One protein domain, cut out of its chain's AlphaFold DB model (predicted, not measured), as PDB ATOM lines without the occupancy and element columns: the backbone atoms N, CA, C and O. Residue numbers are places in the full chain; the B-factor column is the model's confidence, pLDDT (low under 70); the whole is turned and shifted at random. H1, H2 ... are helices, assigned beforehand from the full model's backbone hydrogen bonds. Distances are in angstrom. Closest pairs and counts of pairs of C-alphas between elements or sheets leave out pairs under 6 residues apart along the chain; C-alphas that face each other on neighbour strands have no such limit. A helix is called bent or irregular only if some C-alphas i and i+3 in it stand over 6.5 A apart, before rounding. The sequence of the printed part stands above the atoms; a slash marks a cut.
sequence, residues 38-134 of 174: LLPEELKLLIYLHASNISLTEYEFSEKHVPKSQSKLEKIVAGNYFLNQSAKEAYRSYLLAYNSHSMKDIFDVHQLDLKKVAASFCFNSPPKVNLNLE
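Overview. This is residues 38 to 134 of the 174 residues of the protein "DUF4217 domain-containing protein" of Aegilops tauschii subsp. strangulata (UniProt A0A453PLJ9). This is a loose, flat helical frame: the long helix H3 makes one side, the shorter H2 meets it in a corner near their link, and the short H4 sits close to H3 near Tyr 91. H1 lies off by itself, joined to H2 by a wide arc of loop, residues 52 to 69, of which 57 to 69 stand free, as do 47 to 53. The printed part has 97 residues with four named helices, H1, H2, H3 and H4 in that order, and no named strand; its class is all helix. The radius of gyration of the C-alphas is 16.2 A, and the spans are 47 by 44 by 18 A.

Along the chain. Start at C-alpha 40, at (200.977, 107.549, 141.976), where H1 begins; it runs through residues 40 to 51, 19.2 A from first to last C-alpha. H1 is irregular, with C-alphas 41 and 44 standing 7.4 A apart. Read on past the loop to H2, residues 70 to 79, 14.3 A long. H3 follows with residues 81 to 100, beginning at C-alpha 81, (218.407, 85.273, 126.401), and is 28.6 A long. H4 takes residues 114 to 120, 9.9 A long, and ends at C-alpha 120, (208.155, 95.717, 136.572).

Arrangement. Look first at H1, which touches no helix and is apart from H2, H3 and H4. Next, find Val 77 and Asn 84, whose C-alphas, 5.3 A apart, are the closest of H2 and H3; these two touch only at the corner by their link, H3 with residues 83 to 87 alone. Their lines stand at a steep tilt of 64 degrees, opposite ways. H3 and H4 are close but not clearly touching, and their closest C-alphas are those of Tyr 91 and Ala 118, 7.1 A apart. They stand at a steep tilt of 51 degrees, opposite ways. H2 and H4 are near each other, with 5 pairs of C-alphas within 10 A. In H2, H3 and H4 every O i to N i+4 pair is within hydrogen-bond range; in H1 3 of 8 are, beside 6 of 9 O i to N i+3 pairs.

Size, cuts and confidence. The two C-alphas farthest apart, those of Asn 53 and Gly 79, are 46.9 A from each other. The printed part has no cut. The links from H1 to H2 and from H3 to H4 are long, with 18 and 13 residues, while the link from H2 to H3 is tight, with 1 residue. The mean pLDDT of the printed part is 82.4; look at residues 128 to 134 for the values under 70.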
ATOM      1  N   LEU A  38     196.984 102.538 138.105       83.50
ATOM      2  CA  LEU A  38     197.620 103.843 137.977       83.50
ATOM      3  C   LEU A  38     198.889 103.867 138.810       83.50
ATOM      4  O   LEU A  38     198.918 103.342 139.925       83.50
ATOM      5  N   LEU A  39     199.921 104.520 138.284       84.88
ATOM      6  CA  LEU A  39     201.027 104.958 139.119       84.88
ATOM      7  C   LEU A  39     200.595 106.151 139.988       84.88
ATOM      8  O   LEU A  39     199.689 106.899 139.611       84.88
ATOM      9  N   PRO A  40     201.262 106.386 141.132       83.62
ATOM     10  CA  PRO A  40     200.977 107.549 141.976       83.62
ATOM     11  C   PRO A  40     201.133 108.884 141.226       83.62
ATOM     12  O   PRO A  40     200.430 109.848 141.514       83.62
ATOM     13  N   GLU A  41     202.014 108.934 140.227       82.00
ATOM     14  CA  GLU A  41     202.237 110.102 139.364       82.00
ATOM     15  C   GLU A  41     201.063 110.347 138.391       82.00
ATOM     16  O   GLU A  41     200.786 111.483 138.004       82.00
ATOM     17  N   GLU A  42     200.309 109.297 138.055       83.25
ATOM     18  CA  GLU A  42     199.227 109.306 137.065       83.25
ATOM     19  C   GLU A  42     197.849 109.568 137.684       83.25
ATOM     20  O   GLU A  42     196.849 109.629 136.969       83.25
ATOM     21  N   LEU A  43     197.768 109.771 139.004       84.38
ATOM     22  CA  LEU A  43     196.506 110.008 139.720       84.38
ATOM     23  C   LEU A  43     195.721 111.206 139.176       84.38
ATOM     24  O   LEU A  43     194.492 111.223 139.235       84.38
ATOM     25  N   LYS A  44     196.406 112.183 138.568       84.94
ATOM     26  CA  LYS A  44     195.762 113.316 137.886       84.94
ATOM     27  C   LYS A  44     194.807 112.867 136.776       84.94
ATOM     28  O   LYS A  44     193.838 113.571 136.506       84.94
ATOM     29  N   LEU A  45     195.014 111.691 136.176       83.50
ATOM     30  CA  LEU A  45     194.102 111.108 135.188       83.50
ATOM     31  C   LEU A  45     192.682 110.923 135.745       83.50
ATOM     32  O   LEU A  45     191.712 111.096 135.008       83.50
ATOM     33  N   LEU A  46     192.542 110.639 137.045       84.19
ATOM     34  CA  LEU A  46     191.241 110.480 137.698       84.19
ATOM     35  C   LEU A  46     190.398 111.753 137.601       84.19
ATOM     36  O   LEU A  46     189.192 111.670 137.382       84.19
ATOM     37  N   ILE A  47     191.029 112.927 137.678       85.62
ATOM     38  CA  ILE A  47     190.349 114.223 137.555       85.62
ATOM     39  C   ILE A  47     189.748 114.373 136.150       85.62
ATOM     40  O   ILE A  47     188.594 114.775 136.005       85.62
ATOM     41  N   TYR A  48     190.490 113.979 135.108       81.75
ATOM     42  CA  TYR A  48     190.008 114.012 133.721       81.75
ATOM     43  C   TYR A  48     188.881 113.003 133.460       81.75
ATOM     44  O   TYR A  48     187.948 113.291 132.705       81.75
ATOM     45  N   LEU A  49     188.946 111.827 134.089       81.81
ATOM     46  CA  LEU A  49     187.892 110.812 133.997       81.81
ATOM     47  C   LEU A  49     186.621 111.263 134.725       81.81
ATOM     48  O   LEU A  49     185.526 111.130 134.176       81.81
ATOM     49  N   HIS A  50     186.767 111.893 135.891       83.62
ATOM     50  CA  HIS A  50     185.652 112.483 136.627       83.62
ATOM     51  C   HIS A  50     184.986 113.616 135.833       83.62
ATOM     52  O   HIS A  50     183.763 113.657 135.724       83.62
ATOM     53  N   ALA A  51     185.773 114.481 135.179       84.38
ATOM     54  CA  ALA A  51     185.255 115.520 134.282       84.38
ATOM     55  C   ALA A  51     184.463 114.958 133.083       84.38
ATOM     56  O   ALA A  51     183.672 115.671 132.472       84.38
ATOM     57  N   SER A  52     184.651 113.677 132.751       79.88
ATOM     58  CA  SER A  52     183.914 112.974 131.690       79.88
ATOM     59  C   SER A  52     182.732 112.152 132.203       79.88
ATOM     60  O   SER A  52     182.215 111.315 131.464       79.88
ATOM     61  N   ASN A  53     182.300 112.384 133.447       78.50
ATOM     62  CA  ASN A  53     181.200 111.682 134.114       78.50
ATOM     63  C   ASN A  53     181.422 110.171 134.292       78.50
ATOM     64  O   ASN A  53     180.468 109.396 134.307       78.50
ATOM     65  N   ILE A  54     182.676 109.733 134.438       78.50
ATOM     66  CA  ILE A  54     183.001 108.338 134.756       78.50
ATOM     67  C   ILE A  54     183.244 108.241 136.263       78.50
ATOM     68  O   ILE A  54     184.249 108.744 136.765       78.50
ATOM     69  N   SER A  55     182.331 107.591 136.990       71.69
ATOM     70  CA  SER A  55     182.513 107.287 138.409       71.69
ATOM     71  C   SER A  55     183.427 106.071 138.572       71.69
ATOM     72  O   SER A  55     183.122 104.966 138.125       71.69
ATOM     73  N   LEU A  56     184.582 106.282 139.200       78.62
ATOM     74  CA  LEU A  56     185.533 105.224 139.535       78.62
ATOM     75  C   LEU A  56     185.379 104.875 141.013       78.62
ATOM     76  O   LEU A  56     185.260 105.761 141.855       78.62
ATOM     77  N   THR A  57     185.370 103.583 141.326       81.31
ATOM     78  CA  THR A  57     185.380 103.090 142.707       81.31
ATOM     79  C   THR A  57     186.782 102.602 143.030       81.31
ATOM     80  O   THR A  57     187.336 101.794 142.283       81.31
ATOM     81  N   GLU A  58     187.359 103.100 144.120       81.69
ATOM     82  CA  GLU A  58     188.640 102.603 144.612       81.69
ATOM     83  C   GLU A  58     188.482 101.161 145.100       81.69
ATOM     84  O   GLU A  58     187.497 100.807 145.751       81.69
ATOM     85  N   TYR A  59     189.440 100.316 144.735       81.88
ATOM     86  CA  TYR A  59     189.467  98.922 145.142       81.88
ATOM     87  C   TYR A  59     190.768  98.644 145.882       81.88
ATOM     88  O   TYR A  59     191.850  98.757 145.305       81.88
ATOM     89  N   GLU A  60     190.654  98.260 147.148       79.88
ATOM     90  CA  GLU A  60     191.798  97.914 147.980       79.88
ATOM     91  C   GLU A  60     192.112  96.417 147.851       79.88
ATOM     92  O   GLU A  60     191.260  95.551 148.072       79.88
ATOM     93  N   PHE A  61     193.350  96.097 147.471       75.69
ATOM     94  CA  PHE A  61     193.812  94.714 147.399       75.69
ATOM     95  C   PHE A  61     194.299  94.242 148.770       75.69
ATOM     96  O   PHE A  61     195.216  94.816 149.346       75.69
ATOM     97  N   SER A  62     193.743  93.133 149.264       78.88
ATOM     98  CA  SER A  62     194.254  92.475 150.470       78.88
ATOM     99  C   SER A  62     195.584  91.772 150.174       78.88
ATOM    100  O   SER A  62     195.636  90.805 149.407       78.88
ATOM    101  N   GLU A  63     196.665  92.226 150.816       75.06
ATOM    102  CA  GLU A  63     198.036  91.716 150.630       75.06
ATOM    103  C   GLU A  63     198.178  90.208 150.889       75.06
ATOM    104  O   GLU A  63     199.080  89.559 150.359       75.06
ATOM    105  N   LYS A  64     197.249  89.618 151.653       76.12
ATOM    106  CA  LYS A  64     197.218  88.181 151.966       76.12
ATOM    107  C   LYS A  64     197.085  87.300 150.723       76.12
ATOM    108  O   LYS A  64     197.478  86.137 150.757       76.12
ATOM    109  N   HIS A  65     196.540  87.842 149.636       71.31
ATOM    110  CA  HIS A  65     196.281  87.104 148.402       71.31
ATOM    111  C   HIS A  65     197.305  87.379 147.294       71.31
ATOM    112  O   HIS A  65     197.173  86.812 146.210       71.31
ATOM    113  N   VAL A  66     198.323  88.213 147.538       74.06
ATOM    114  CA  VAL A  66     199.313  88.584 146.517       74.06
ATOM    115  C   VAL A  66     200.583  87.736 146.682       74.06
ATOM    116  O   VAL A  66     201.393  87.996 147.577       74.06
ATOM    117  N   PRO A  67     200.810  86.709 145.840       76.44
ATOM    118  CA  PRO A  67     202.028  85.916 145.910       76.44
ATOM    119  C   PRO A  67     203.246  86.761 145.512       76.44
ATOM    120  O   PRO A  67     203.263  87.399 144.457       76.44
ATOM    121  N   LYS A  68     204.306  86.720 146.330       79.44
ATOM    122  CA  LYS A  68     205.593  87.386 146.059       79.44
ATOM    123  C   LYS A  68     206.366  86.651 144.954       79.44
ATOM    124  O   LYS A  68     207.346  85.959 145.210       79.44
ATOM    125  N   SER A  69     205.902  86.796 143.715       84.31
ATOM    126  CA  SER A  69     206.431  86.093 142.535       84.31
ATOM    127  C   SER A  69     207.559  86.840 141.816       84.31
ATOM    128  O   SER A  69     208.179  86.282 140.912       84.31
ATOM    129  N   GLN A  70     207.850  88.075 142.230       85.25
ATOM    130  CA  GLN A  70     208.808  88.970 141.574       85.25
ATOM    131  C   GLN A  70     210.198  88.331 141.411       85.25
ATOM    132  O   GLN A  70     210.710  88.218 140.300       85.25
ATOM    133  N   SER A  71     210.761  87.789 142.495       86.69
ATOM    134  CA  SER A  71     212.089  87.155 142.483       86.69
ATOM    135  C   SER A  71     212.156  85.894 141.613       86.69
ATOM    136  O   SER A  71     213.217  85.536 141.102       86.69
ATOM    137  N   LYS A  72     211.027  85.200 141.427       89.25
ATOM    138  CA  LYS A  72     210.935  84.025 140.553       89.25
ATOM    139  C   LYS A  72     210.910  84.441 139.083       89.25
ATOM    140  O   LYS A  72     211.594  83.820 138.275       89.25
ATOM    141  N   LEU A  73     210.164  85.493 138.750       88.00
ATOM    142  CA  LEU A  73     210.080  86.029 137.390       88.00
ATOM    143  C   LEU A  73     211.420  86.610 136.929       88.00
ATOM    144  O   LEU A  73     211.872  86.291 135.832       88.00
ATOM    145  N   GLU A  74     212.103  87.357 137.795       90.25
ATOM    146  CA  GLU A  74     213.445  87.887 137.523       90.25
ATOM    147  C   GLU A  74     214.442  86.779 137.176       90.25
ATOM    148  O   GLU A  74     215.172  86.893 136.194       90.25
ATOM    149  N   LYS A  75     214.423  85.659 137.911       90.50
ATOM    150  CA  LYS A  75     215.273  84.496 137.607       90.50
ATOM    151  C   LYS A  75     214.957  83.886 136.240       90.50
ATOM    152  O   LYS A  75     215.879  83.535 135.508       90.50
ATOM    153  N   ILE A  76     213.676  83.771 135.882       90.31
ATOM    154  CA  ILE A  76     213.248  83.206 134.593       90.31
ATOM    155  C   ILE A  76     213.679  84.114 133.432       90.31
ATOM    156  O   ILE A  76     214.226  83.632 132.440       90.31
ATOM    157  N   VAL A  77     213.478  85.427 133.563       90.38
ATOM    158  CA  VAL A  77     213.845  86.408 132.529       90.38
ATOM    159  C   VAL A  77     215.365  86.557 132.416       90.38
ATOM    160  O   VAL A  77     215.883  86.713 131.313       90.38
ATOM    161  N   ALA A  78     216.100  86.472 133.527       89.06
ATOM    162  CA  ALA A  78     217.561  86.499 133.519       89.06
ATOM    163  C   ALA A  78     218.173  85.232 132.901       89.06
ATOM    164  O   ALA A  78     219.195  85.322 132.226       89.06
ATOM    165  N   GLY A  79     217.550  84.066 133.106       89.44
ATOM    166  CA  GLY A  79     218.053  82.787 132.602       89.44
ATOM    167  C   GLY A  79     217.889  82.580 131.092       89.44
ATOM    168  O   GLY A  79     218.641  81.810 130.503       89.44
ATOM    169  N   ASN A  80     216.934  83.256 130.446       93.88
ATOM    170  CA  ASN A  80     216.657  83.081 129.020       93.88
ATOM    171  C   ASN A  80     217.017  84.337 128.215       93.88
ATOM    172  O   ASN A  80     216.413  85.397 128.382       93.88
ATOM    173  N   TYR A  81     217.952  84.190 127.274       90.94
ATOM    174  CA  TYR A  81     218.407  85.273 126.401       90.94
ATOM    175  C   TYR A  81     217.268  85.936 125.604       90.94
ATOM    176  O   TYR A  81     217.193  87.164 125.546       90.94
ATOM    177  N   PHE A  82     216.351  85.152 125.030       93.00
ATOM    178  CA  PHE A  82     215.243  85.680 124.227       93.00
ATOM    179  C   PHE A  82     214.232  86.448 125.078       93.00
ATOM    180  O   PHE A  82     213.773  87.515 124.672       93.00
ATOM    181  N   LEU A  83     213.919  85.942 126.277       91.19
ATOM    182  CA  LEU A  83     213.031  86.640 127.210       91.19
ATOM    183  C   LEU A  83     213.668  87.937 127.703       91.19
ATOM    184  O   LEU A  83     212.998  88.963 127.741       91.19
ATOM    185  N   ASN A  84     214.967  87.920 128.008       91.06
ATOM    186  CA  ASN A  84     215.701  89.116 128.398       91.06
ATOM    187  C   ASN A  84     215.693  90.182 127.290       91.06
ATOM    188  O   ASN A  84     215.459  91.361 127.556       91.06
ATOM    189  N   GLN A  85     215.925  89.770 126.042       90.56
ATOM    190  CA  GLN A  85     215.911  90.665 124.889       90.56
ATOM    191  C   GLN A  85     214.515  91.250 124.641       90.56
ATOM    192  O   GLN A  85     214.387  92.461 124.461       90.56
ATOM    193  N   SER A  86     213.477  90.412 124.700       91.31
ATOM    194  CA  SER A  86     212.079  90.837 124.570       91.31
ATOM    195  C   SER A  86     211.673  91.799 125.692       91.31
ATOM    196  O   SER A  86     211.108  92.856 125.429       91.31
ATOM    197  N   ALA A  87     212.057  91.514 126.940       91.06
ATOM    198  CA  ALA A  87     211.808  92.399 128.076       91.06
ATOM    199  C   ALA A  87     212.513  93.758 127.914       91.06
ATOM    200  O   ALA A  87     211.936  94.799 128.234       91.06
ATOM    201  N   LYS A  88     213.737  93.779 127.361       89.75
ATOM    202  CA  LYS A  88     214.452  95.030 127.069       89.75
ATOM    203  C   LYS A  88     213.692  95.836 126.030       89.75
ATOM    204  O   LYS A  88     213.513  97.032 126.223       89.75
ATOM    205  N   GLU A  89     213.262  95.197 124.946       88.06
ATOM    206  CA  GLU A  89     212.484  95.832 123.881       88.06
ATOM    207  C   GLU A  89     211.141  96.372 124.389       88.06
ATOM    208  O   GLU A  89     210.811  97.526 124.115       88.06
ATOM    209  N   ALA A  90     210.428  95.600 125.212       89.75
ATOM    210  CA  ALA A  90     209.193  96.024 125.865       89.75
ATOM    211  C   ALA A  90     209.410  97.265 126.747       89.75
ATOM    212  O   ALA A  90     208.658  98.233 126.636       89.75
ATOM    213  N   TYR A  91     210.487  97.290 127.541       88.50
ATOM    214  CA  TYR A  91     210.862  98.458 128.343       88.50
ATOM    215  C   TYR A  91     211.162  99.691 127.472       88.50
ATOM    216  O   TYR A  91     210.720 100.796 127.794       88.50
ATOM    217  N   ARG A  92     211.845  99.524 126.324       86.50
ATOM    218  CA  ARG A  92     212.063 100.637 125.372       86.50
ATOM    219  C   ARG A  92     210.747 101.166 124.816       86.50
ATOM    220  O   ARG A  92     210.552 102.379 124.771       86.50
ATOM    221  N   SER A  93     209.876 100.258 124.379       86.75
ATOM    222  CA  SER A  93     208.577 100.585 123.787       86.75
ATOM    223  C   SER A  93     207.692 101.340 124.779       86.75
ATOM    224  O   SER A  93     207.112 102.365 124.429       86.75
ATOM    225  N   TYR A  94     207.680 100.903 126.041       87.06
ATOM    226  CA  TYR A  94     206.943 101.556 127.119       87.06
ATOM    227  C   TYR A  94     207.373 103.013 127.321       87.06
ATOM    228  O   TYR A  94     206.541 103.916 127.260       87.06
ATOM    229  N   LEU A  95     208.676 103.265 127.479       85.50
ATOM    230  CA  LEU A  95     209.198 104.622 127.670       85.50
ATOM    231  C   LEU A  95     208.980 105.518 126.446       85.50
ATOM    232  O   LEU A  95     208.627 106.691 126.582       85.50
ATOM    233  N   LEU A  96     209.185 104.975 125.243       83.94
ATOM    234  CA  LEU A  96     208.954 105.705 123.998       83.94
ATOM    235  C   LEU A  96     207.499 106.156 123.896       83.94
ATOM    236  O   LEU A  96     207.212 107.296 123.531       83.94
ATOM    237  N   ALA A  97     206.588 105.261 124.236       82.56
ATOM    238  CA  ALA A  97     205.183 105.556 124.195       82.56
ATOM    239  C   ALA A  97     204.746 106.568 125.257       82.56
ATOM    240  O   ALA A  97     203.994 107.481 124.922       82.56
ATOM    241  N   TYR A  98     205.276 106.455 126.477       83.00
ATOM    242  CA  TYR A  98     205.082 107.442 127.539       83.00
ATOM    243  C   TYR A  98     205.487 108.842 127.059       83.00
ATOM    244  O   TYR A  98     204.730 109.798 127.175       83.00
ATOM    245  N   ASN A  99     206.634 108.942 126.378       83.25
ATOM    246  CA  ASN A  99     207.088 110.194 125.775       83.25
ATOM    247  C   ASN A  99     206.194 110.688 124.618       83.25
ATOM    248  O   ASN A  99     206.090 111.892 124.373       83.25
ATOM    249  N   SER A 100     205.600 109.768 123.856       82.62
ATOM    250  CA  SER A 100     204.748 110.085 122.702       82.62
ATOM    251  C   SER A 100     203.315 110.463 123.077       82.62
ATOM    252  O   SER A 100     202.544 110.863 122.205       82.62
ATOM    253  N   HIS A 101     202.950 110.315 124.351       79.62
ATOM    254  CA  HIS A 101     201.588 110.513 124.808       79.62
ATOM    255  C   HIS A 101     201.146 111.980 124.671       79.62
ATOM    256  O   HIS A 101     201.939 112.909 124.847       79.62
ATOM    257  N   SER A 102     199.866 112.193 124.348       79.44
ATOM    258  CA  SER A 102     199.326 113.532 124.074       79.44
ATOM    259  C   SER A 102     199.243 114.413 125.327       79.44
ATOM    260  O   SER A 102     199.450 115.619 125.239       79.44
ATOM    261  N   MET A 103     198.949 113.826 126.491       79.06
ATOM    262  CA  MET A 103     198.819 114.536 127.773       79.06
ATOM    263  C   MET A 103     200.144 114.540 128.546       79.06
ATOM    264  O   MET A 103     200.345 113.739 129.458       79.06
ATOM    265  N   LYS A 104     201.045 115.457 128.181       79.94
ATOM    266  CA  LYS A 104     202.370 115.587 128.814       79.94
ATOM    267  C   LYS A 104     202.330 116.084 130.263       79.94
ATOM    268  O   LYS A 104     203.287 115.870 130.993       79.94
ATOM    269  N   ASP A 105     201.223 116.696 130.683       81.12
ATOM    270  CA  ASP A 105     201.043 117.206 132.052       81.12
ATOM    271  C   ASP A 105     200.810 116.089 133.086       81.12
ATOM    272  O   ASP A 105     201.025 116.282 134.288       81.12
ATOM    273  N   ILE A 106     200.331 114.931 132.615       82.81
ATOM    274  CA  ILE A 106     200.065 113.737 133.427       82.81
ATOM    275  C   ILE A 106     201.175 112.707 133.216       82.81
ATOM    276  O   ILE A 106     201.691 112.160 134.181       82.81
ATOM    277  N   PHE A 107     201.544 112.456 131.957       81.75
ATOM    278  CA  PHE A 107     202.511 111.428 131.581       81.75
ATOM    279  C   PHE A 107     203.862 112.074 131.254       81.75
ATOM    280  O   PHE A 107     204.188 112.328 130.090       81.75
ATOM    281  N   ASP A 108     204.642 112.360 132.299       82.00
ATOM    282  CA  ASP A 108     205.993 112.916 132.189       82.00
ATOM    283  C   ASP A 108     207.069 111.847 132.445       82.00
ATOM    284  O   ASP A 108     207.185 111.287 133.533       82.00
ATOM    285  N   VAL A 109     207.907 111.591 131.437       82.25
ATOM    286  CA  VAL A 109     209.014 110.619 131.513       82.25
ATOM    287  C   VAL A 109     210.076 111.044 132.529       82.25
ATOM    288  O   VAL A 109     210.791 110.196 133.056       82.25
ATOM    289  N   HIS A 110     210.213 112.345 132.792       81.00
ATOM    290  CA  HIS A 110     211.234 112.865 133.700       81.00
ATOM    291  C   HIS A 110     210.864 112.699 135.174       81.00
ATOM    292  O   HIS A 110     211.760 112.595 136.010       81.00
ATOM    293  N   GLN A 111     209.568 112.668 135.486       82.06
ATOM    294  CA  GLN A 111     209.072 112.443 136.846       82.06
ATOM    295  C   GLN A 111     209.011 110.951 137.199       82.06
ATOM    296  O   GLN A 111     209.023 110.607 138.377       82.06
ATOM    297  N   LEU A 112     209.020 110.083 136.185       83.38
ATOM    298  CA  LEU A 112     208.887 108.641 136.324       83.38
ATOM    299  C   LEU A 112     210.124 107.976 136.946       83.38
ATOM    300  O   LEU A 112     211.249 108.094 136.447       83.38
ATOM    301  N   ASP A 113     209.915 107.171 137.990       85.75
ATOM    302  CA  ASP A 113     210.982 106.359 138.584       85.75
ATOM    303  C   ASP A 113     211.356 105.168 137.682       85.75
ATOM    304  O   ASP A 113     210.793 104.067 137.745       85.75
ATOM    305  N   LEU A 114     212.388 105.379 136.863       85.31
ATOM    306  CA  LEU A 114     212.915 104.383 135.931       85.31
ATOM    307  C   LEU A 114     213.336 103.072 136.607       85.31
ATOM    308  O   LEU A 114     213.322 102.034 135.942       85.31
ATOM    309  N   LYS A 115     213.711 103.086 137.895       86.88
ATOM    310  CA  LYS A 115     214.107 101.866 138.614       86.88
ATOM    311  C   LYS A 115     212.898 100.985 138.902       86.88
ATOM    312  O   LYS A 115     212.967  99.780 138.670       86.88
ATOM    313  N   LYS A 116     211.785 101.573 139.350       86.94
ATOM    314  CA  LYS A 116     210.534 100.838 139.604       86.94
ATOM    315  C   LYS A 116     209.945 100.286 138.314       86.94
ATOM    316  O   LYS A 116     209.537  99.128 138.268       86.94
ATOM    317  N   VAL A 117     209.978 101.081 137.246       87.25
ATOM    318  CA  VAL A 117     209.546 100.615 135.925       87.25
ATOM    319  C   VAL A 117     210.443  99.474 135.452       87.25
ATOM    320  O   VAL A 117     209.930  98.438 135.048       87.25
ATOM    321  N   ALA A 118     211.769  99.578 135.580       88.19
ATOM    322  CA  ALA A 118     212.668  98.474 135.239       88.19
ATOM    323  C   ALA A 118     212.372  97.198 136.053       88.19
ATOM    324  O   ALA A 118     212.355  96.106 135.481       88.19
ATOM    325  N   ALA A 119     212.055  97.333 137.344       88.44
ATOM    326  CA  ALA A 119     211.648  96.209 138.185       88.44
ATOM    327  C   ALA A 119     210.356  95.541 137.674       88.44
ATOM    328  O   ALA A 119     210.285  94.315 137.631       88.44
ATOM    329  N   SER A 120     209.369  96.302 137.181       88.12
ATOM    330  CA  SER A 120     208.155  95.717 136.572       88.12
ATOM    331  C   SER A 120     208.433  94.887 135.309       88.12
ATOM    332  O   SER A 120     207.723  93.922 135.038       88.12
ATOM    333  N   PHE A 121     209.519  95.184 134.585       88.75
ATOM    334  CA  PHE A 121     210.006  94.378 133.457       88.75
ATOM    335  C   PHE A 121     210.986  93.271 133.881       88.75
ATOM    336  O   PHE A 121     211.667  92.691 133.037       88.75
ATOM    337  N   CYS A 122     211.033  92.947 135.178       89.12
ATOM    338  CA  CYS A 122     211.869  91.896 135.761       89.12
ATOM    339  C   CYS A 122     213.381  92.166 135.639       89.12
ATOM    340  O   CYS A 122     214.177  91.232 135.506       89.12
ATOM    341  N   PHE A 123     213.794  93.438 135.688       87.31
ATOM    342  CA  PHE A 123     215.204  93.824 135.715       87.31
ATOM    343  C   PHE A 123     215.651  94.285 137.103       87.31
ATOM    344  O   PHE A 123     215.070  95.196 137.683       87.31
ATOM    345  N   ASN A 124     216.767  93.728 137.584       80.38
ATOM    346  CA  ASN A 124     217.393  94.137 138.850       80.38
ATOM    347  C   ASN A 124     218.136  95.489 138.748       80.38
ATOM    348  O   ASN A 124     218.382  96.164 139.740       80.38
ATOM    349  N   SER A 125     218.522  95.890 137.535       77.19
ATOM    350  CA  SER A 125     219.118  97.201 137.260       77.19
ATOM    351  C   SER A 125     218.536  97.766 135.966       77.19
ATOM    352  O   SER A 125     218.290  96.995 135.035       77.19
ATOM    353  N   PRO A 126     218.295  99.086 135.884       76.50
ATOM    354  CA  PRO A 126     217.704  99.685 134.698       76.50
ATOM    355  C   PRO A 126     218.654  99.513 133.503       76.50
ATOM    356  O   PRO A 126     219.795  99.989 133.547       76.50
ATOM    357  N   PRO A 127     218.226  98.831 132.426       75.88
ATOM    358  CA  PRO A 127     219.050  98.711 131.236       75.88
ATOM    359  C   PRO A 127     219.211 100.090 130.587       75.88
ATOM    360  O   PRO A 127     218.254 100.855 130.474       75.88
ATOM    361  N   LYS A 128     220.424 100.408 130.120       66.00
ATOM    362  CA  LYS A 128     220.685 101.644 129.370       66.00
ATOM    363  C   LYS A 128     219.933 101.581 128.043       66.00
ATOM    364  O   LYS A 128     220.337 100.889 127.107       66.00
ATOM    365  N   VAL A 129     218.805 102.274 127.979       66.94
ATOM    366  CA  VAL A 129     218.016 102.415 126.764       66.94
ATOM    367  C   VAL A 129     218.317 103.771 126.154       66.94
ATOM    368  O   VAL A 129     218.120 104.801 126.791       66.94
ATOM    369  N   ASN A 130     218.773 103.768 124.902       62.25
ATOM    370  CA  ASN A 130     218.868 104.983 124.105       62.25
ATOM    371  C   ASN A 130     217.452 105.418 123.740       62.25
ATOM    372  O   ASN A 130     216.881 104.961 122.748       62.25
ATOM    373  N   LEU A 131     216.864 106.265 124.575       64.88
ATOM    374  CA  LEU A 131     215.646 106.960 124.215       64.88
ATOM    375  C   LEU A 131     216.039 108.006 123.179       64.88
ATOM    376  O   LEU A 131     216.715 108.984 123.495       64.88
ATOM    377  N   ASN A 132     215.628 107.793 121.932       59.53
ATOM    378  CA  ASN A 132     215.642 108.839 120.920       59.53
ATOM    379  C   ASN A 132     214.502 109.808 121.279       59.53
ATOM    380  O   ASN A 132     213.443 109.828 120.653       59.53
ATOM    381  N   LEU A 133     214.676 110.524 122.394       61.09
ATOM    382  CA  LEU A 133     213.847 111.650 122.786       61.09
ATOM    383  C   LEU A 133     214.114 112.702 121.722       61.09
ATOM    384  O   LEU A 133     215.081 113.457 121.819       61.09
ATOM    385  N   GLU A 134     213.306 112.676 120.661       51.56
ATOM    386  CA  GLU A 134     213.267 113.715 119.642       51.56
ATOM    387  C   GLU A 134     212.946 115.022 120.370       51.56
ATOM    388  O   GLU A 134     211.799 115.401 120.592       51.56
TER     389      GLU A 134